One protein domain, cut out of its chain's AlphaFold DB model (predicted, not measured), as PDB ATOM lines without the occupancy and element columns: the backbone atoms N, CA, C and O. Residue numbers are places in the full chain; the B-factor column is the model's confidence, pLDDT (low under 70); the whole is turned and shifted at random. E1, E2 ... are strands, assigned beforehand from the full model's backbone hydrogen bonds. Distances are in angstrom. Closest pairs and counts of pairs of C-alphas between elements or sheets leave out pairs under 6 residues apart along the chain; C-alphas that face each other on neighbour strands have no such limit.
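This is residues 93 to 159 of the 282 residues of the protein "Phage baseplate assembly protein" of Caballeronia pedi (UniProt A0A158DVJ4). With little regular structure, this domain is a small wall of four short strands, E1 to E4, side by side, and a long unnamed stretch folds back over one face from E4 toward the E1 edge; the other face is bare. The 67 printed residues hold no named helix and four strands, order E1 E2 E3 E4, all antiparallel. The class is all strand, with 16 residues in named elements. The whole is compact, with a radius of gyration of the C-alphas of 11.4 A and spans of 31 by 27 by 16 A.

E1, residues 103 to 106, begins at C-alpha 103 (13.626, 59.418, 105.654) and is 10.2 A long. E2, residues 112 to 115, measures 10.4 A and E3, residues 121 to 124, 9.8 A. E4, residues 130 to 133, is 10.1 A long and ends at C-alpha 133 (5.280, 64.564, 116.376).

The strands form a meander, each the antiparallel neighbour of the one before, in three hairpins. N 105 and O 113 of E1 and E2 are within hydrogen-bond range at 2.9 A, as are N 114 and O 122 of E2 and E3 at 2.9 A, and N 121 and O 133 of E3 and E4 at 2.8 A. The edge strands E1 and E4 are apart.

The C-alphas of Leu 100 and Asp 158, the two farthest apart, are 32.0 A apart. The three links are tight, and the printed part has no cut. Residues 134 to 159 have no named element. No printed residue is under 70 in pLDDT.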
ATOM      1  N   CYS A  93      14.765  44.864  99.402       91.00
ATOM      2  CA  CYS A  93      15.090  45.618 100.601       91.00
ATOM      3  C   CYS A  93      13.840  46.158 101.294       91.00
ATOM      4  O   CYS A  93      13.007  46.804 100.677       91.00
ATOM      5  N   GLU A  94      13.781  46.000 102.616       93.69
ATOM      6  CA  GLU A  94      12.685  46.553 103.415       93.69
ATOM      7  C   GLU A  94      12.778  48.088 103.566       93.69
ATOM      8  O   GLU A  94      11.810  48.722 103.944       93.69
ATOM      9  N   MET A  95      13.921  48.723 103.284       94.88
ATOM     10  CA  MET A  95      14.187  50.126 103.654       94.88
ATOM     11  C   MET A  95      13.759  51.177 102.620       94.88
ATOM     12  O   MET A  95      13.893  52.371 102.891       94.88
ATOM     13  N   LEU A  96      13.321  50.770 101.426       95.31
ATOM     14  CA  LEU A  96      13.070  51.682 100.306       95.31
ATOM     15  C   LEU A  96      11.568  51.899 100.101       95.31
ATOM     16  O   LEU A  96      10.836  50.944  99.859       95.31
ATOM     17  N   PHE A  97      11.120  53.154 100.140       96.19
ATOM     18  CA  PHE A  97       9.707  53.542 100.063       96.19
ATOM     19  C   PHE A  97       9.415  54.387  98.819       96.19
ATOM     20  O   PHE A  97      10.287  55.099  98.325       96.19
ATOM     21  N   ALA A  98       8.169  54.331  98.333       94.56
ATOM     22  CA  ALA A  98       7.713  55.145  97.201       94.56
ATOM     23  C   ALA A  98       7.570  56.640  97.533       94.56
ATOM     24  O   ALA A  98       7.604  57.478  96.633       94.56
ATOM     25  N   ASP A  99       7.407  56.959  98.816       94.50
ATOM     26  CA  ASP A  99       7.436  58.320  99.340       94.50
ATOM     27  C   ASP A  99       8.869  58.868  99.267       94.50
ATOM     28  O   ASP A  99       9.731  58.491 100.059       94.50
ATOM     29  N   LEU A 100       9.128  59.720  98.270       94.25
ATOM     30  CA  LEU A 100      10.466  60.236  97.973       94.25
ATOM     31  C   LEU A 100      10.974  61.235  99.016       94.25
ATOM     32  O   LEU A 100      12.184  61.432  99.121       94.25
ATOM     33  N   ASP A 101      10.066  61.840  99.779       96.69
ATOM     34  CA  ASP A 101      10.403  62.804 100.825       96.69
ATOM     35  C   ASP A 101      10.579  62.121 102.191       96.69
ATOM     36  O   ASP A 101      10.873  62.777 103.192       96.69
ATOM     37  N   ARG A 102      10.427  60.790 102.245       96.75
ATOM     38  CA  ARG A 102      10.585  60.020 103.472       96.75
ATOM     39  C   ARG A 102      12.041  59.718 103.784       96.75
ATOM     40  O   ARG A 102      12.796  59.195 102.968       96.75
ATOM     41  N   VAL A 103      12.388  59.908 105.051       97.69
ATOM     42  CA  VAL A 103      13.626  59.418 105.654       97.69
ATOM     43  C   VAL A 103      13.280  58.331 106.667       97.69
ATOM     44  O   VAL A 103      12.376  58.499 107.484       97.69
ATOM     45  N   VAL A 104      14.000  57.207 106.624       97.56
ATOM     46  CA  VAL A 104      13.852  56.101 107.581       97.56
ATOM     47  C   VAL A 104      15.223  55.630 108.041       97.56
ATOM     48  O   VAL A 104      16.107  55.369 107.227       97.56
ATOM     49  N   THR A 105      15.390  55.466 109.351       96.50
ATOM     50  CA  THR A 105      16.524  54.748 109.946       96.50
ATOM     51  C   THR A 105      15.975  53.602 110.775       96.50
ATOM     52  O   THR A 105      15.177  53.832 111.673       96.50
ATOM     53  N   ARG A 106      16.403  52.369 110.502       96.38
ATOM     54  CA  ARG A 106      15.947  51.170 111.216       96.38
ATOM     55  C   ARG A 106      17.136  50.353 111.680       96.38
ATOM     56  O   ARG A 106      18.106  50.180 110.943       96.38
ATOM     57  N   THR A 107      17.048  49.824 112.891       94.38
ATOM     58  CA  THR A 107      18.059  48.932 113.449       94.38
ATOM     59  C   THR A 107      17.646  47.465 113.287       94.38
ATOM     60  O   THR A 107      16.473  47.140 113.093       94.38
ATOM     61  N   PRO A 108      18.598  46.524 113.419       92.31
ATOM     62  CA  PRO A 108      18.324  45.090 113.427       92.31
ATOM     63  C   PRO A 108      17.290  44.573 114.427       92.31
ATOM     64  O   PRO A 108      16.878  43.418 114.274       92.31
ATOM     65  N   SER A 109      16.959  45.368 115.448       95.12
ATOM     66  CA  SER A 109      15.978  45.059 116.487       95.12
ATOM     67  C   SER A 109      14.554  45.458 116.105       95.12
ATOM     68  O   SER A 109      13.672  45.270 116.929       95.12
ATOM     69  N   ASP A 110      14.337  45.988 114.898       96.81
ATOM     70  CA  ASP A 110      13.080  46.556 114.386       96.81
ATOM     71  C   ASP A 110      12.678  47.908 114.986       96.81
ATOM     72  O   ASP A 110      11.668  48.474 114.574       96.81
ATOM     73  N   PHE A 111      13.486  48.478 115.884       97.94
ATOM     74  CA  PHE A 111      13.338  49.887 116.244       97.94
ATOM     75  C   PHE A 111      13.643  50.761 115.027       97.94
ATOM     76  O   PHE A 111      14.612  50.507 114.299       97.94
ATOM     77  N   TYR A 112      12.855  51.812 114.826       98.50
ATOM     78  CA  TYR A 112      13.109  52.757 113.751       98.50
ATOM     79  C   TYR A 112      12.706  54.184 114.097       98.50
ATOM     80  O   TYR A 112      11.887  54.437 114.980       98.50
ATOM     81  N   THR A 113      13.284  55.119 113.351       98.56
ATOM     82  CA  THR A 113      12.795  56.485 113.229       98.56
ATOM     83  C   THR A 113      12.375  56.754 111.792       98.56
ATOM     84  O   THR A 113      12.992  56.249 110.848       98.56
ATOM     85  N   THR A 114      11.320  57.541 111.611       98.44
ATOM     86  CA  THR A 114      10.862  57.969 110.288       98.44
ATOM     87  C   THR A 114      10.454  59.437 110.294       98.44
ATOM     88  O   THR A 114      10.018  59.967 111.315       98.44
ATOM     89  N   THR A 115      10.634  60.107 109.161       98.38
ATOM     90  CA  THR A 115      10.083  61.433 108.878       98.38
ATOM     91  C   THR A 115       9.519  61.426 107.469       98.38
ATOM     92  O   THR A 115      10.231  60.998 106.566       98.38
ATOM     93  N   ASP A 116       8.273  61.852 107.281       96.88
ATOM     94  CA  ASP A 116       7.641  61.965 105.960       96.88
ATOM     95  C   ASP A 116       7.744  63.387 105.371       96.88
ATOM     96  O   ASP A 116       8.219  64.321 106.027       96.88
ATOM     97  N   GLY A 117       7.257  63.572 104.140       95.88
ATOM     98  CA  GLY A 117       7.264  64.875 103.461       95.88
ATOM     99  C   GLY A 117       6.395  65.963 104.107       95.88
ATOM    100  O   GLY A 117       6.519  67.136 103.756       95.88
ATOM    101  N   GLN A 118       5.529  65.617 105.064       96.56
ATOM    102  CA  GLN A 118       4.759  66.584 105.855       96.56
ATOM    103  C   GLN A 118       5.465  66.964 107.164       96.56
ATOM    104  O   GLN A 118       4.951  67.787 107.923       96.56
ATOM    105  N   GLY A 119       6.641  66.392 107.431       96.81
ATOM    106  CA  GLY A 119       7.380  66.595 108.671       96.81
ATOM    107  C   GLY A 119       6.819  65.801 109.849       96.81
ATOM    108  O   GLY A 119       7.171  66.105 110.989       96.81
ATOM    109  N   ASN A 120       5.969  64.794 109.611       98.19
ATOM    110  CA  ASN A 120       5.545  63.891 110.675       98.19
ATOM    111  C   ASN A 120       6.734  63.007 111.054       98.19
ATOM    112  O   ASN A 120       7.240  62.261 110.221       98.19
ATOM    113  N   PHE A 121       7.168  63.092 112.306       98.50
ATOM    114  CA  PHE A 121       8.267  62.322 112.869       98.50
ATOM    115  C   PHE A 121       7.752  61.273 113.852       98.50
ATOM    116  O   PHE A 121       6.892  61.560 114.690       98.50
ATOM    117  N   GLU A 122       8.346  60.084 113.817       98.62
ATOM    118  CA  GLU A 122       8.099  59.045 114.812       98.62
ATOM    119  C   GLU A 122       9.377  58.282 115.162       98.62
ATOM    120  O   GLU A 122      10.171  57.951 114.282       98.62
ATOM    121  N   ALA A 123       9.551  57.985 116.449       98.56
ATOM    122  CA  ALA A 123      10.469  56.974 116.955       98.56
ATOM    123  C   ALA A 123       9.643  55.805 117.503       98.56
ATOM    124  O   ALA A 123       8.896  55.981 118.467       98.56
ATOM    125  N   TYR A 124       9.771  54.631 116.892       98.69
ATOM    126  CA  TYR A 124       8.913  53.476 117.137       98.69
ATOM    127  C   TYR A 124       9.702  52.303 117.720       98.69
ATOM    128  O   TYR A 124      10.697  51.850 117.144       98.69
ATOM    129  N   HIS A 125       9.225  51.780 118.849       98.56
ATOM    130  CA  HIS A 125       9.673  50.523 119.427       98.56
ATOM    131  C   HIS A 125       8.747  49.370 118.987       98.56
ATOM    132  O   HIS A 125       7.527  49.518 119.032       98.56
ATOM    133  N   PRO A 126       9.287  48.187 118.635       98.31
ATOM    134  CA  PRO A 126       8.504  47.044 118.149       98.31
ATOM    135  C   PRO A 126       7.371  46.529 119.035       98.31
ATOM    136  O   PRO A 126       6.477  45.858 118.528       98.31
ATOM    137  N   SER A 127       7.391  46.853 120.327       97.94
ATOM    138  CA  SER A 127       6.294  46.583 121.268       97.94
ATOM    139  C   SER A 127       4.997  47.332 120.935       97.94
ATOM    140  O   SER A 127       3.980  47.101 121.582       97.94
ATOM    141  N   GLY A 128       5.034  48.273 119.986       97.62
ATOM    142  CA  GLY A 128       3.939  49.196 119.686       97.62
ATOM    143  C   GLY A 128       4.032  50.529 120.434       97.62
ATOM    144  O   GLY A 128       3.157  51.374 120.277       97.62
ATOM    145  N   THR A 129       5.080  50.743 121.236       98.25
ATOM    146  CA  THR A 129       5.326  52.011 121.941       98.25
ATOM    147  C   THR A 129       6.038  52.997 121.020       98.25
ATOM    148  O   THR A 129       7.037  52.640 120.397       98.25
ATOM    149  N   TYR A 130       5.591  54.253 120.962       98.19
ATOM    150  CA  TYR A 130       6.198  55.265 120.094       98.19
ATOM    151  C   TYR A 130       6.197  56.668 120.708       98.19
ATOM    152  O   TYR A 130       5.369  57.004 121.555       98.19
ATOM    153  N   LEU A 131       7.130  57.499 120.241       97.75
ATOM    154  CA  LEU A 131       7.111  58.950 120.409       97.75
ATOM    155  C   LEU A 131       6.833  59.581 119.046       97.75
ATOM    156  O   LEU A 131       7.589  59.341 118.103       97.75
ATOM    157  N   ARG A 132       5.789  60.406 118.954       97.62
ATOM    158  CA  ARG A 132       5.329  60.986 117.690       97.62
ATOM    159  C   ARG A 132       5.170  62.501 117.762       97.62
ATOM    160  O   ARG A 132       4.645  63.039 118.733       97.62
ATOM    161  N   ILE A 133       5.582  63.167 116.688       98.19
ATOM    162  CA  ILE A 133       5.280  64.564 116.376       98.19
ATOM    163  C   ILE A 133       4.640  64.554 114.991       98.19
ATOM    164  O   ILE A 133       5.321  64.288 114.008       98.19
ATOM    165  N   GLY A 134       3.341  64.817 114.891       96.94
ATOM    166  CA  GLY A 134       2.662  64.782 113.601       96.94
ATOM    167  C   GLY A 134       1.260  65.370 113.633       96.94
ATOM    168  O   GLY A 134       0.749  65.758 114.682       96.94
ATOM    169  N   THR A 135       0.636  65.430 112.461       96.56
ATOM    170  CA  THR A 135      -0.727  65.954 112.259       96.56
ATOM    171  C   THR A 135      -1.826  65.032 112.794       96.56
ATOM    172  O   THR A 135      -2.951  65.480 113.006       96.56
ATOM    173  N   SER A 136      -1.495  63.764 113.049       95.88
ATOM    174  CA  SER A 136      -2.319  62.785 113.761       95.88
ATOM    175  C   SER A 136      -1.518  62.207 114.931       95.88
ATOM    176  O   SER A 136      -0.313  61.987 114.756       95.88
ATOM    177  N   PRO A 137      -2.143  61.939 116.095       96.44
ATOM    178  CA  PRO A 137      -1.477  61.267 117.206       96.44
ATOM    179  C   PRO A 137      -1.249  59.771 116.955       96.44
ATOM    180  O   PRO A 137      -0.430  59.177 117.649       96.44
ATOM    181  N   ASP A 138      -1.954  59.172 115.993       97.19
ATOM    182  CA  ASP A 138      -1.913  57.731 115.753       97.19
ATOM    183  C   ASP A 138      -0.604  57.292 115.087       97.19
ATOM    184  O   ASP A 138      -0.066  57.980 114.214       97.19
ATOM    185  N   HIS A 139      -0.146  56.098 115.463       97.19
ATOM    186  CA  HIS A 139       0.960  55.402 114.812       97.19
ATOM    187  C   HIS A 139       0.728  55.249 113.299       97.19
ATOM    188  O   HIS A 139      -0.339  54.808 112.861       97.19
ATOM    189  N   GLU A 140       1.754  55.544 112.497       95.56
ATOM    190  CA  GLU A 140       1.743  55.208 111.075       95.56
ATOM    191  C   GLU A 140       2.287  53.791 110.841       95.56
ATOM    192  O   GLU A 140       3.496  53.575 110.834       95.56
ATOM    193  N   ASP A 141       1.404  52.839 110.538       96.25
ATOM    194  CA  ASP A 141       1.834  51.488 110.169       96.25
ATOM    195  C   ASP A 141       2.541  51.486 108.801       96.25
ATOM    196  O   ASP A 141       1.953  51.855 107.778       96.25
ATOM    197  N   LEU A 142       3.812  51.076 108.784       97.38
ATOM    198  CA  LEU A 142       4.640  50.961 107.579       97.38
ATOM    199  C   LEU A 142       4.658  49.550 106.973       97.38
ATOM    200  O   LEU A 142       5.343  49.322 105.975       97.38
ATOM    201  N   THR A 143       3.914  48.602 107.544       97.69
ATOM    202  CA  THR A 143       3.886  47.204 107.097       97.69
ATOM    203  C   THR A 143       3.538  47.095 105.615       97.69
ATOM    204  O   THR A 143       2.479  47.530 105.163       97.69
ATOM    205  N   GLY A 144       4.459  46.515 104.845       97.12
ATOM    206  CA  GLY A 144       4.324  46.316 103.404       97.12
ATOM    207  C   GLY A 144       4.240  47.599 102.565       97.12
ATOM    208  O   GLY A 144       3.823  47.521 101.407       97.12
ATOM    209  N   LYS A 145       4.586  48.768 103.125       96.75
ATOM    210  CA  LYS A 145       4.603  50.053 102.400       96.75
ATOM    211  C   LYS A 145       5.914  50.319 101.654       96.75
ATOM    212  O   LYS A 145       5.963  51.231 100.827       96.75
ATOM    213  N   ASP A 146       6.963  49.559 101.942       96.81
ATOM    214  CA  ASP A 146       8.187  49.550 101.146       96.81
ATOM    215  C   ASP A 146       7.918  48.995  99.736       96.81
ATOM    216  O   ASP A 146       6.933  48.292  99.496       96.81
ATOM    217  N   PHE A 147       8.799  49.299  98.782       95.56
ATOM    218  CA  PHE A 147       8.647  48.883  97.385       95.56
ATOM    219  C   PHE A 147       8.492  47.365  97.224       95.56
ATOM    220  O   PHE A 147       7.676  46.914  96.416       95.56
ATOM    221  N   ASP A 148       9.237  46.590  98.012       95.38
ATOM    222  CA  ASP A 148       9.228  45.127  97.982       95.38
ATOM    223  C   ASP A 148       8.156  44.510  98.892       95.38
ATOM    224  O   ASP A 148       8.064  43.282  98.997       95.38
ATOM    225  N   LYS A 149       7.337  45.342  99.553       96.56
ATOM    226  CA  LYS A 149       6.281  44.945 100.497       96.56
ATOM    227  C   LYS A 149       6.769  43.983 101.584       96.56
ATOM    228  O   LYS A 149       6.037  43.090 102.015       96.56
ATOM    229  N   SER A 150       8.029  44.119 101.972       94.31
ATOM    230  CA  SER A 150       8.733  43.216 102.872       94.31
ATOM    231  C   SER A 150       8.911  43.801 104.273       94.31
ATOM    232  O   SER A 150       9.200  43.043 105.201       94.31
ATOM    233  N   TRP A 151       8.702  45.110 104.460       97.12
ATOM    234  CA  TRP A 151       8.752  45.757 105.765       97.12
ATOM    235  C   TRP A 151       7.728  45.127 106.699       97.12
ATOM    236  O   TRP A 151       6.522  45.136 106.443       97.12
ATOM    237  N   ALA A 152       8.230  44.610 107.812       96.50
ATOM    238  CA  ALA A 152       7.427  44.039 108.874       96.50
ATOM    239  C   ALA A 152       8.179  44.130 110.202       96.50
ATOM    240  O   ALA A 152       9.403  43.978 110.248       96.50
ATOM    241  N   ILE A 153       7.424  44.319 111.281       97.69
ATOM    242  CA  ILE A 153       7.921  44.271 112.656       97.69
ATOM    243  C   ILE A 153       7.807  42.829 113.154       97.69
ATOM    244  O   ILE A 153       6.714  42.267 113.193       97.69
ATOM    245  N   LYS A 154       8.940  42.199 113.477       95.94
ATOM    246  CA  LYS A 154       9.023  40.762 113.804       95.94
ATOM    247  C   LYS A 154       9.718  40.485 115.136       95.94
ATOM    248  O   LYS A 154       9.553  39.400 115.686       95.94
ATOM    249  N   LYS A 155      10.529  41.415 115.637       95.81
ATOM    250  CA  LYS A 155      11.379  41.232 116.820       95.81
ATOM    251  C   LYS A 155      10.938  42.139 117.955       95.81
ATOM    252  O   LYS A 155      10.555  43.267 117.699       95.81
ATOM    253  N   ASN A 156      11.086  41.680 119.200       97.62
ATOM    254  CA  ASN A 156      10.797  42.456 120.418       97.62
ATOM    255  C   ASN A 156       9.336  42.943 120.533       97.62
ATOM    256  O   ASN A 156       9.074  43.963 121.169       97.62
ATOM    257  N   THR A 157       8.392  42.245 119.897       97.88
ATOM    258  CA  THR A 157       6.971  42.633 119.856       97.88
ATOM    259  C   THR A 157       6.240  42.385 121.174       97.88
ATOM    260  O   THR A 157       5.239  43.032 121.453       97.88
ATOM    261  N   ASP A 158       6.745  41.471 121.996       97.62
ATOM    262  CA  ASP A 158       6.231  41.107 123.317       97.62
ATOM    263  C   ASP A 158       6.903  41.880 124.464       97.62
ATOM    264  O   ASP A 158       6.577  41.677 125.635       97.62
ATOM    265  N   ALA A 159       7.844  42.772 124.147       98.00
ATOM    266  CA  ALA A 159       8.577  43.524 125.148       98.00
ATOM    267  C   ALA A 159       7.670  44.528 125.879       98.00
ATOM    268  O   ALA A 159       7.016  45.373 125.270       98.00
TER     269      ALA A 159